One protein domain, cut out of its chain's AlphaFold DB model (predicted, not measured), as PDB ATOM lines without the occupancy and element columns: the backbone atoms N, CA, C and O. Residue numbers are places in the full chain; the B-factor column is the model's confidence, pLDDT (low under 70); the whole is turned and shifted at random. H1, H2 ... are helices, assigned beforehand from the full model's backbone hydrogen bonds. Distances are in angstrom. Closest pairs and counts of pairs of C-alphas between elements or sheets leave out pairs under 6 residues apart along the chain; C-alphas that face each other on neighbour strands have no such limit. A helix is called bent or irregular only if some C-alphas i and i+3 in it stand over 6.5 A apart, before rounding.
ATOM      1  N   GLU A   2     -19.890 -22.093   9.202       78.62
ATOM      2  CA  GLU A   2     -18.641 -21.724   8.514       78.62
ATOM      3  C   GLU A   2     -18.841 -20.785   7.305       78.62
ATOM      4  O   GLU A   2     -18.177 -19.760   7.206       78.62
ATOM      5  N   PHE A   3     -19.832 -21.052   6.445       83.00
ATOM      6  CA  PHE A   3     -20.125 -20.229   5.259       83.00
ATOM      7  C   PHE A   3     -20.435 -18.756   5.580       83.00
ATOM      8  O   PHE A   3     -19.929 -17.842   4.928       83.00
ATOM      9  N   ILE A   4     -21.260 -18.514   6.605       84.81
ATOM     10  CA  ILE A   4     -21.634 -17.149   6.995       84.81
ATOM     11  C   ILE A   4     -20.404 -16.416   7.524       84.81
ATOM     12  O   ILE A   4     -20.120 -15.308   7.081       84.81
ATOM     13  N   ALA A   5     -19.660 -17.045   8.435       88.25
ATOM     14  CA  ALA A   5     -18.516 -16.423   9.092       88.25
ATOM     15  C   ALA A   5     -17.342 -16.157   8.135       88.25
ATOM     16  O   ALA A   5     -16.689 -15.121   8.257       88.25
ATOM     17  N   HIS A   6     -17.084 -17.063   7.185       87.81
ATOM     18  CA  HIS A   6     -15.872 -17.035   6.359       87.81
ATOM     19  C   HIS A   6     -16.085 -16.593   4.908       87.81
ATOM     20  O   HIS A   6     -15.102 -16.335   4.220       87.81
ATOM     21  N   SER A   7     -17.327 -16.477   4.426       89.12
ATOM     22  CA  SER A   7     -17.597 -16.072   3.036       89.12
ATOM     23  C   SER A   7     -18.599 -14.924   2.951       89.12
ATOM     24  O   SER A   7     -18.255 -13.847   2.463       89.12
ATOM     25  N   LEU A   8     -19.815 -15.102   3.481       91.56
ATOM     26  CA  LEU A   8     -20.881 -14.104   3.323       91.56
ATOM     27  C   LEU A   8     -20.645 -12.830   4.151       91.56
ATOM     28  O   LEU A   8     -20.804 -11.725   3.642       91.56
ATOM     29  N   LEU A   9     -20.261 -12.962   5.424       93.56
ATOM     30  CA  LEU A   9     -20.047 -11.811   6.306       93.56
ATOM     31  C   LEU A   9     -18.833 -10.956   5.892       93.56
ATOM     32  O   LEU A   9     -18.979  -9.733   5.862       93.56
ATOM     33  N   PRO A  10     -17.654 -11.526   5.558       94.88
ATOM     34  CA  PRO A  10     -16.509 -10.730   5.112       94.88
ATOM     35  C   PRO A  10     -16.794  -9.942   3.831       94.88
ATOM     36  O   PRO A  10     -16.505  -8.749   3.778       94.88
ATOM     37  N   THR A  11     -17.414 -10.578   2.831       95.19
ATOM     38  CA  THR A  11     -17.792  -9.911   1.572       95.19
ATOM     39  C   THR A  11     -18.858  -8.841   1.807       95.19
ATOM     40  O   THR A  11     -18.715  -7.722   1.324       95.19
ATOM     41  N   GLY A  12     -19.866  -9.120   2.638       95.88
ATOM     42  CA  GLY A  12     -20.889  -8.137   3.001       95.88
ATOM     43  C   GLY A  12     -20.323  -6.904   3.713       95.88
ATOM     44  O   GLY A  12     -20.731  -5.786   3.412       95.88
ATOM     45  N   ARG A  13     -19.349  -7.078   4.618       97.25
ATOM     46  CA  ARG A  13     -18.661  -5.956   5.284       97.25
ATOM     47  C   ARG A  13     -17.829  -5.124   4.315       97.25
ATOM     48  O   ARG A  13     -17.848  -3.904   4.426       97.25
ATOM     49  N   ALA A  14     -17.128  -5.774   3.386       96.50
ATOM     50  CA  ALA A  14     -16.363  -5.087   2.351       96.50
ATOM     51  C   ALA A  14     -17.280  -4.207   1.489       96.50
ATOM     52  O   ALA A  14     -17.058  -3.006   1.382       96.50
ATOM     53  N   VAL A  15     -18.381  -4.771   0.982       97.19
ATOM     54  CA  VAL A  15     -19.360  -4.039   0.160       97.19
ATOM     55  C   VAL A  15     -20.022  -2.900   0.937       97.19
ATOM     56  O   VAL A  15     -20.143  -1.799   0.409       97.19
ATOM     57  N   ALA A  16     -20.406  -3.124   2.197       97.38
ATOM     58  CA  ALA A  16     -21.040  -2.099   3.032       97.38
ATOM     59  C   ALA A  16     -20.127  -0.896   3.336       97.38
ATOM     60  O   ALA A  16     -20.628   0.172   3.678       97.38
ATOM     61  N   GLY A  17     -18.804  -1.059   3.229       96.75
ATOM     62  CA  GLY A  17     -17.832   0.021   3.404       96.75
ATOM     63  C   GLY A  17     -17.570   0.856   2.146       96.75
ATOM     64  O   GLY A  17     -16.836   1.839   2.225       96.75
ATOM     65  N   ARG A  18     -18.128   0.478   0.987       97.00
ATOM     66  CA  ARG A  18     -17.882   1.148  -0.297       97.00
ATOM     67  C   ARG A  18     -18.894   2.259  -0.576       97.00
ATOM     68  O   ARG A  18     -20.059   2.181  -0.193       97.00
ATOM     69  N   ALA A  19     -18.452   3.259  -1.335       97.31
ATOM     70  CA  ALA A  19     -19.354   4.192  -2.007       97.31
ATOM     71  C   ALA A  19     -20.171   3.471  -3.095       97.31
ATOM     72  O   ALA A  19     -19.722   2.463  -3.649       97.31
ATOM     73  N   VAL A  20     -21.352   4.000  -3.427       97.19
ATOM     74  CA  VAL A  20     -22.284   3.385  -4.391       97.19
ATOM     75  C   VAL A  20     -21.610   3.165  -5.745       97.19
ATOM     76  O   VAL A  20     -21.716   2.087  -6.322       97.19
ATOM     77  N   GLU A  21     -20.836   4.140  -6.207       97.38
ATOM     78  CA  GLU A  21     -20.134   4.111  -7.489       97.38
ATOM     79  C   GLU A  21     -19.100   2.979  -7.536       97.38
ATOM     80  O   GLU A  21     -18.972   2.286  -8.547       97.38
ATOM     81  N   ALA A  22     -18.404   2.736  -6.421       97.25
ATOM     82  CA  ALA A  22     -17.432   1.653  -6.301       97.25
ATOM     83  C   ALA A  22     -18.113   0.275  -6.266       97.25
ATOM     84  O   ALA A  22     -17.594  -0.683  -6.842       97.25
ATOM     85  N   VAL A  23     -19.293   0.165  -5.643       97.69
ATOM     86  CA  VAL A  23     -20.108  -1.060  -5.699       97.69
ATOM     87  C   VAL A  23     -20.566  -1.325  -7.131       97.69
ATOM     88  O   VAL A  23     -20.381  -2.431  -7.636       97.69
ATOM     89  N   THR A  24     -21.112  -0.318  -7.816       96.94
ATOM     90  CA  THR A  24     -21.563  -0.448  -9.208       96.94
ATOM     91  C   THR A  24     -20.412  -0.825 -10.139       96.94
ATOM     92  O   THR A  24     -20.551  -1.764 -10.922       96.94
ATOM     93  N   SER A  25     -19.258  -0.165 -10.015       97.06
ATOM     94  CA  SER A  25     -18.050  -0.476 -10.792       97.06
ATOM     95  C   SER A  25     -17.584  -1.924 -10.590       97.06
ATOM     96  O   SER A  25     -17.285  -2.624 -11.562       97.06
ATOM     97  N   GLY A  26     -17.587  -2.406  -9.342       96.50
ATOM     98  CA  GLY A  26     -17.247  -3.789  -9.005       96.50
ATOM     99  C   GLY A  26     -18.226  -4.813  -9.586       96.50
ATOM    100  O   GLY A  26     -17.814  -5.802 -10.194       96.50
ATOM    101  N   LEU A  27     -19.536  -4.550  -9.497       95.00
ATOM    102  CA  LEU A  27     -20.574  -5.408 -10.086       95.00
ATOM    103  C   LEU A  27     -20.448  -5.498 -11.613       95.00
ATOM    104  O   LEU A  27     -20.491  -6.597 -12.177       95.00
ATOM    105  N   LEU A  28     -20.217  -4.366 -12.280       94.38
ATOM    106  CA  LEU A  28     -20.006  -4.302 -13.729       94.38
ATOM    107  C   LEU A  28     -18.649  -4.880 -14.159       94.38
ATOM    108  O   LEU A  28     -18.485  -5.260 -15.316       94.38
ATOM    109  N   GLY A  29     -17.713  -5.054 -13.223       92.81
ATOM    110  CA  GLY A  29     -16.379  -5.602 -13.480       92.81
ATOM    111  C   GLY A  29     -15.423  -4.610 -14.113       92.81
ATOM    112  O   GLY A  29     -14.414  -5.021 -14.675       92.81
ATOM    113  N   THR A  30     -15.742  -3.319 -14.035       96.00
ATOM    114  CA  THR A  30     -14.843  -2.238 -14.441       96.00
ATOM    115  C   THR A  30     -13.643  -2.158 -13.498       96.00
ATOM    116  O   THR A  30     -12.533  -1.863 -13.930       96.00
ATOM    117  N   THR A  31     -13.852  -2.474 -12.219       95.12
ATOM    118  CA  THR A  31     -12.804  -2.583 -11.199       95.12
ATOM    119  C   THR A  31     -12.856  -3.951 -10.532       95.12
ATOM    120  O   THR A  31     -13.919  -4.566 -10.442       95.12
ATOM    121  N   VAL A  32     -11.707  -4.412 -10.039       96.06
ATOM    122  CA  VAL A  32     -11.597  -5.627  -9.229       96.06
ATOM    123  C   VAL A  32     -10.919  -5.258  -7.921       96.06
ATOM    124  O   VAL A  32      -9.720  -5.001  -7.911       96.06
ATOM    125  N   GLU A  33     -11.695  -5.233  -6.840       96.88
ATOM    126  CA  GLU A  33     -11.180  -5.065  -5.483       96.88
ATOM    127  C   GLU A  33     -11.670  -6.232  -4.614       96.88
ATOM    128  O   GLU A  33     -12.874  -6.450  -4.459       96.88
ATOM    129  N   ASP A  34     -10.728  -7.013  -4.091       96.56
ATOM    130  CA  ASP A  34     -10.949  -8.207  -3.278       96.56
ATOM    131  C   ASP A  34     -10.403  -7.988  -1.862       96.56
ATOM    132  O   ASP A  34      -9.364  -8.530  -1.473       96.56
ATOM    133  N   GLU A  35     -11.100  -7.182  -1.066       96.81
ATOM    134  CA  GLU A  35     -10.710  -6.884   0.311       96.81
ATOM    135  C   GLU A  35     -10.665  -8.141   1.200       96.81
ATOM    136  O   GLU A  35      -9.692  -8.296   1.950       96.81
ATOM    137  N   PRO A  36     -11.640  -9.080   1.134       95.56
ATOM    138  CA  PRO A  36     -11.586 -10.312   1.923       95.56
ATOM    139  C   PRO A  36     -10.370 -11.183   1.579       95.56
ATOM    140  O   PRO A  36      -9.741 -11.758   2.471       95.56
ATOM    141  N   GLY A  37     -10.022 -11.256   0.294       94.31
ATOM    142  CA  GLY A  37      -8.871 -11.992  -0.218       94.31
ATOM    143  C   GLY A  37      -7.562 -11.210  -0.190       94.31
ATOM    144  O   GLY A  37      -6.511 -11.780  -0.484       94.31
ATOM    145  N   LYS A  38      -7.597  -9.925   0.186       96.25
ATOM    146  CA  LYS A  38      -6.467  -8.982   0.148       96.25
ATOM    147  C   LYS A  38      -5.806  -8.905  -1.232       96.25
ATOM    148  O   LYS A  38      -4.579  -8.853  -1.315       96.25
ATOM    149  N   ASN A  39      -6.605  -8.970  -2.298       95.69
ATOM    150  CA  ASN A  39      -6.149  -8.974  -3.693       95.69
ATOM    151  C   ASN A  39      -5.092 -10.043  -4.015       95.69
ATOM    152  O   ASN A  39      -4.273  -9.880  -4.921       95.69
ATOM    153  N   LYS A  40      -5.071 -11.146  -3.258       96.31
ATOM    154  CA  LYS A  40      -4.068 -12.188  -3.452       96.31
ATOM    155  C   LYS A  40      -4.318 -12.981  -4.740       96.31
ATOM    156  O   LYS A  40      -5.470 -13.291  -5.053       96.31
ATOM    157  N   PRO A  41      -3.252 -13.406  -5.443       94.25
ATOM    158  CA  PRO A  41      -3.376 -14.206  -6.664       94.25
ATOM    159  C   PRO A  41      -3.967 -15.602  -6.417       94.25
ATOM    160  O   PRO A  41      -4.486 -16.221  -7.336       94.25
ATOM    161  N   ASP A  42      -3.917 -16.101  -5.183       92.75
ATOM    162  CA  ASP A  42      -4.503 -17.373  -4.754       92.75
ATOM    163  C   ASP A  42      -5.803 -17.182  -3.954       92.75
ATOM    164  O   ASP A  42      -6.233 -18.085  -3.228       92.75
ATOM    165  N   SER A  43      -6.439 -16.010  -4.071       94.00
ATOM    166  CA  SER A  43      -7.656 -15.697  -3.329       94.00
ATOM    167  C   SER A  43      -8.782 -16.702  -3.597       94.00
ATOM    168  O   SER A  43      -8.966 -17.244  -4.692       94.00
ATOM    169  N   ARG A  44      -9.549 -16.958  -2.533       92.25
ATOM    170  CA  ARG A  44     -10.676 -17.898  -2.489       92.25
ATOM    171  C   ARG A  44     -12.016 -17.196  -2.274       92.25
ATOM    172  O   ARG A  44     -13.017 -17.884  -2.072       92.25
ATOM    173  N   THR A  45     -12.053 -15.865  -2.361       93.75
ATOM    174  CA  THR A  45     -13.263 -15.052  -2.151       93.75
ATOM    175  C   THR A  45     -14.418 -15.473  -3.062       93.75
ATOM    176  O   THR A  45     -15.568 -15.445  -2.640       93.75
ATOM    177  N   ALA A  46     -14.128 -15.970  -4.269       89.75
ATOM    178  CA  ALA A  46     -15.140 -16.464  -5.203       89.75
ATOM    179  C   ALA A  46     -15.868 -17.749  -4.754       89.75
ATOM    180  O   ALA A  46     -16.827 -18.153  -5.403       89.75
ATOM    181  N   THR A  47     -15.398 -18.439  -3.705       89.06
ATOM    182  CA  THR A  47     -16.029 -19.655  -3.146       89.06
ATOM    183  C   THR A  47     -16.357 -20.723  -4.206       89.06
ATOM    184  O   THR A  47     -17.397 -21.371  -4.175       89.06
ATOM    185  N   GLY A  48     -15.468 -20.903  -5.187       87.12
ATOM    186  CA  GLY A  48     -15.635 -21.885  -6.264       87.12
ATOM    187  C   GLY A  48     -16.529 -21.446  -7.429       87.12
ATOM    188  O   GLY A  48     -16.654 -22.202  -8.386       87.12
ATOM    189  N   MET A  49     -17.082 -20.228  -7.401       88.44
ATOM    190  CA  MET A  49     -17.812 -19.622  -8.528       88.44
ATOM    191  C   MET A  49     -16.886 -18.989  -9.583       88.44
ATOM    192  O   MET A  49     -17.353 -18.523 -10.623       88.44
ATOM    193  N   ALA A  50     -15.576 -18.976  -9.332       89.25
ATOM    194  CA  ALA A  50     -14.550 -18.555 -10.277       89.25
ATOM    195  C   ALA A  50     -13.236 -19.326 -10.024       89.25
ATOM    196  O   ALA A  50     -13.080 -19.957  -8.961       89.25
ATOM    197  N   PRO A  51     -12.270 -19.257 -10.963       89.62
ATOM    198  CA  PRO A  51     -10.899 -19.693 -10.726       89.62
ATOM    199  C   PRO A  51     -10.272 -19.033  -9.486       89.62
ATOM    200  O   PRO A  51     -10.799 -18.065  -8.939       89.62
ATOM    201  N   LEU A  52      -9.142 -19.575  -9.021       90.75
ATOM    202  CA  LEU A  52      -8.350 -18.912  -7.981       90.75
ATOM    203  C   LEU A  52      -7.870 -17.549  -8.476       90.75
ATOM    204  O   LEU A  52      -7.461 -17.419  -9.629       90.75
ATOM    205  N   GLY A  53      -7.916 -16.567  -7.583       92.75
ATOM    206  CA  GLY A  53      -7.531 -15.202  -7.892       92.75
ATOM    207  C   GLY A  53      -8.494 -14.177  -7.316       92.75
ATOM    208  O   GLY A  53      -9.539 -14.537  -6.760       92.75
ATOM    209  N   PRO A  54      -8.126 -12.894  -7.423       95.12
ATOM    210  CA  PRO A  54      -8.952 -11.816  -6.922       95.12
ATOM    211  C   PRO A  54     -10.265 -11.750  -7.707       95.12
ATOM    212  O   PRO A  54     -10.279 -11.743  -8.939       95.12
ATOM    213  N   VAL A  55     -11.373 -11.680  -6.977       94.75
ATOM    214  CA  VAL A  55     -12.697 -11.361  -7.516       94.75
ATOM    215  C   VAL A  55     -13.239 -10.168  -6.754       94.75
ATOM    216  O   VAL A  55     -13.046 -10.070  -5.545       94.75
ATOM    217  N   ASP A  56     -13.940  -9.278  -7.450       97.06
ATOM    218  CA  ASP A  56     -14.538  -8.135  -6.778       97.06
ATOM    219  C   ASP A  56     -15.503  -8.589  -5.666       97.06
ATOM    220  O   ASP A  56     -16.379  -9.436  -5.898       97.06
ATOM    221  N   ALA A  57     -15.357  -8.027  -4.464       96.44
ATOM    222  CA  ALA A  57     -16.160  -8.420  -3.311       96.44
ATOM    223  C   ALA A  57     -17.669  -8.218  -3.534       96.44
ATOM    224  O   ALA A  57     -18.457  -9.006  -3.009       96.44
ATOM    225  N   ALA A  58     -18.090  -7.240  -4.349       96.94
ATOM    226  CA  ALA A  58     -19.501  -7.040  -4.684       96.94
ATOM    227  C   ALA A  58     -20.052  -8.184  -5.542       96.94
ATOM    228  O   ALA A  58     -21.148  -8.684  -5.279       96.94
ATOM    229  N   ARG A  59     -19.274  -8.669  -6.518       95.12
ATOM    230  CA  ARG A  59     -19.643  -9.840  -7.333       95.12
ATOM    231  C   ARG A  59     -19.690 -11.112  -6.504       95.12
ATOM    232  O   ARG A  59     -20.646 -11.875  -6.625       95.12
ATOM    233  N   ALA A  60     -18.690 -11.324  -5.650       94.62
ATOM    234  CA  ALA A  60     -18.678 -12.464  -4.742       94.62
ATOM    235  C   ALA A  60     -19.901 -12.436  -3.817       94.62
ATOM    236  O   ALA A  60     -20.619 -13.425  -3.724       94.62
ATOM    237  N   TRP A  61     -20.196 -11.287  -3.207       95.06
ATOM    238  CA  TRP A  61     -21.338 -11.120  -2.310       95.06
ATOM    239  C   TRP A  61     -22.677 -11.424  -2.995       95.06
ATOM    240  O   TRP A  61     -23.462 -12.219  -2.478       95.06
ATOM    241  N   VAL A  62     -22.926 -10.859  -4.183       92.56
ATOM    242  CA  VAL A  62     -24.144 -11.146  -4.962       92.56
ATOM    243  C   VAL A  62     -24.210 -12.616  -5.375       92.56
ATOM    244  O   VAL A  62     -25.269 -13.233  -5.263       92.56
ATOM    245  N   GLY A  63     -23.088 -13.209  -5.791       90.62
ATOM    246  CA  GLY A  63     -23.016 -14.636  -6.107       90.62
ATOM    247  C   GLY A  63     -23.391 -15.520  -4.915       90.62
ATOM    248  O   GLY A  63     -24.170 -16.459  -5.063       90.62
ATOM    249  N   LEU A  64     -22.930 -15.184  -3.706       90.81
ATOM    250  CA  LEU A  64     -23.273 -15.920  -2.486       90.81
ATOM    251  C   LEU A  64     -24.766 -15.809  -2.136       90.81
ATOM    252  O   LEU A  64     -25.363 -16.793  -1.694       90.81
ATOM    253  N   TRP A  65     -25.393 -14.654  -2.375       87.25
ATOM    254  CA  TRP A  65     -26.851 -14.518  -2.281       87.25
ATOM    255  C   TRP A  65     -27.578 -15.352  -3.337       87.25
ATOM    256  O   TRP A  65     -28.579 -15.998  -3.027       87.25
ATOM    257  N   ALA A  66     -27.063 -15.392  -4.566       84.38
ATOM    258  CA  ALA A  66     -27.628 -16.213  -5.629       84.38
ATOM    259  C   ALA A  66     -27.563 -17.712  -5.285       84.38
ATOM    260  O   ALA A  66     -28.531 -18.428  -5.537       84.38
ATOM    261  N   LEU A  67     -26.491 -18.179  -4.632       82.06
ATOM    262  CA  LEU A  67     -26.393 -19.559  -4.135       82.06
ATOM    263  C   LEU A  67     -27.513 -19.901  -3.145       82.06
ATOM    264  O   LEU A  67     -28.060 -21.000  -3.210       82.06
ATOM    265  N   ALA A  68     -27.903 -18.967  -2.271       77.94
ATOM    266  CA  ALA A  68     -29.022 -19.172  -1.349       77.94
ATOM    267  C   ALA A  68     -30.375 -19.303  -2.071       77.94
ATOM    268  O   ALA A  68     -31.313 -19.889  -1.532       77.94
ATOM    269  N   ALA A  69     -30.479 -18.786  -3.298       77.69
ATOM    270  CA  ALA A  69     -31.658 -18.929  -4.139       77.69
ATOM    271  C   ALA A  69     -31.644 -20.208  -4.997       77.69
ATOM    272  O   ALA A  69     -32.670 -20.508  -5.614       77.69
ATOM    273  N   LEU A  70     -30.541 -20.969  -5.054       80.50
ATOM    274  CA  LEU A  70     -30.466 -22.174  -5.881       80.50
ATOM    275  C   LEU A  70     -31.295 -23.324  -5.282       80.50
ATOM    276  O   LEU A  70     -31.148 -23.660  -4.106       80.50
TER     277      LEU A  70
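Overview. This is residues 2 to 70 of the 176 residues of an uncharacterized protein of Micrococcus luteus (UniProt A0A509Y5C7). Three helices make one side of this domain, and a broad loop, residues 29 to 56, bulges out on the other. H1, the longest helix, has H3 packed on it at a slant, while H2 folds back after the end of H1 and packs on the first residues of H3. The printed part has 69 residues with three named helices, in the order H1, H2, H3, and no named strand; its class is all helix. It is compact, with a radius of gyration of the C-alphas of 10.9 A, and rounded, spanning 29 by 26 by 19 A.

Along the chain. Find C-alpha 2 at (-18.641, -21.724, 8.514); from there H1, residues 2 to 16, runs 20.5 A to C-alpha 16 at (-21.040, -2.099, 3.032). H1 is only just irregular, with C-alphas 6 and 9 standing 6.7 A apart. Next look at H2, residues 20 to 28, 12.3 A long. H3, residues 57 to 68, runs 16.9 A and ends at C-alpha 68 at (-29.022, -19.172, -1.349).

Arrangement. Begin at H1, which touches H3; their closest C-alphas, those of Thr 11 and Ala 57, are 5.4 A apart. They run opposite ways at a steep tilt of 46 degrees. H3 touches H2 with residues 57 to 59 alone; the closest C-alphas, of Leu 27 and Arg 59, are 5.3 A apart. These two run the same way at a steep tilt of 67 degrees. H1 and H2 are close but not clearly touching, with the C-alphas of Val 15 and Val 23 the closest at 6.6 A. In H2 and H3 every O i to N i+4 pair is within hydrogen-bond range; in H1, 8 of 11 are.

Size, cuts and confidence. The C-alphas of Glu 2 and Glu 21 are the two farthest apart, at 30.4 A. The link from H1 to H2 is tight, and that from H2 to H3 is long, with 28 residues. The printed part has no cut. Its mean pLDDT is 92.6, and no printed residue is under 70.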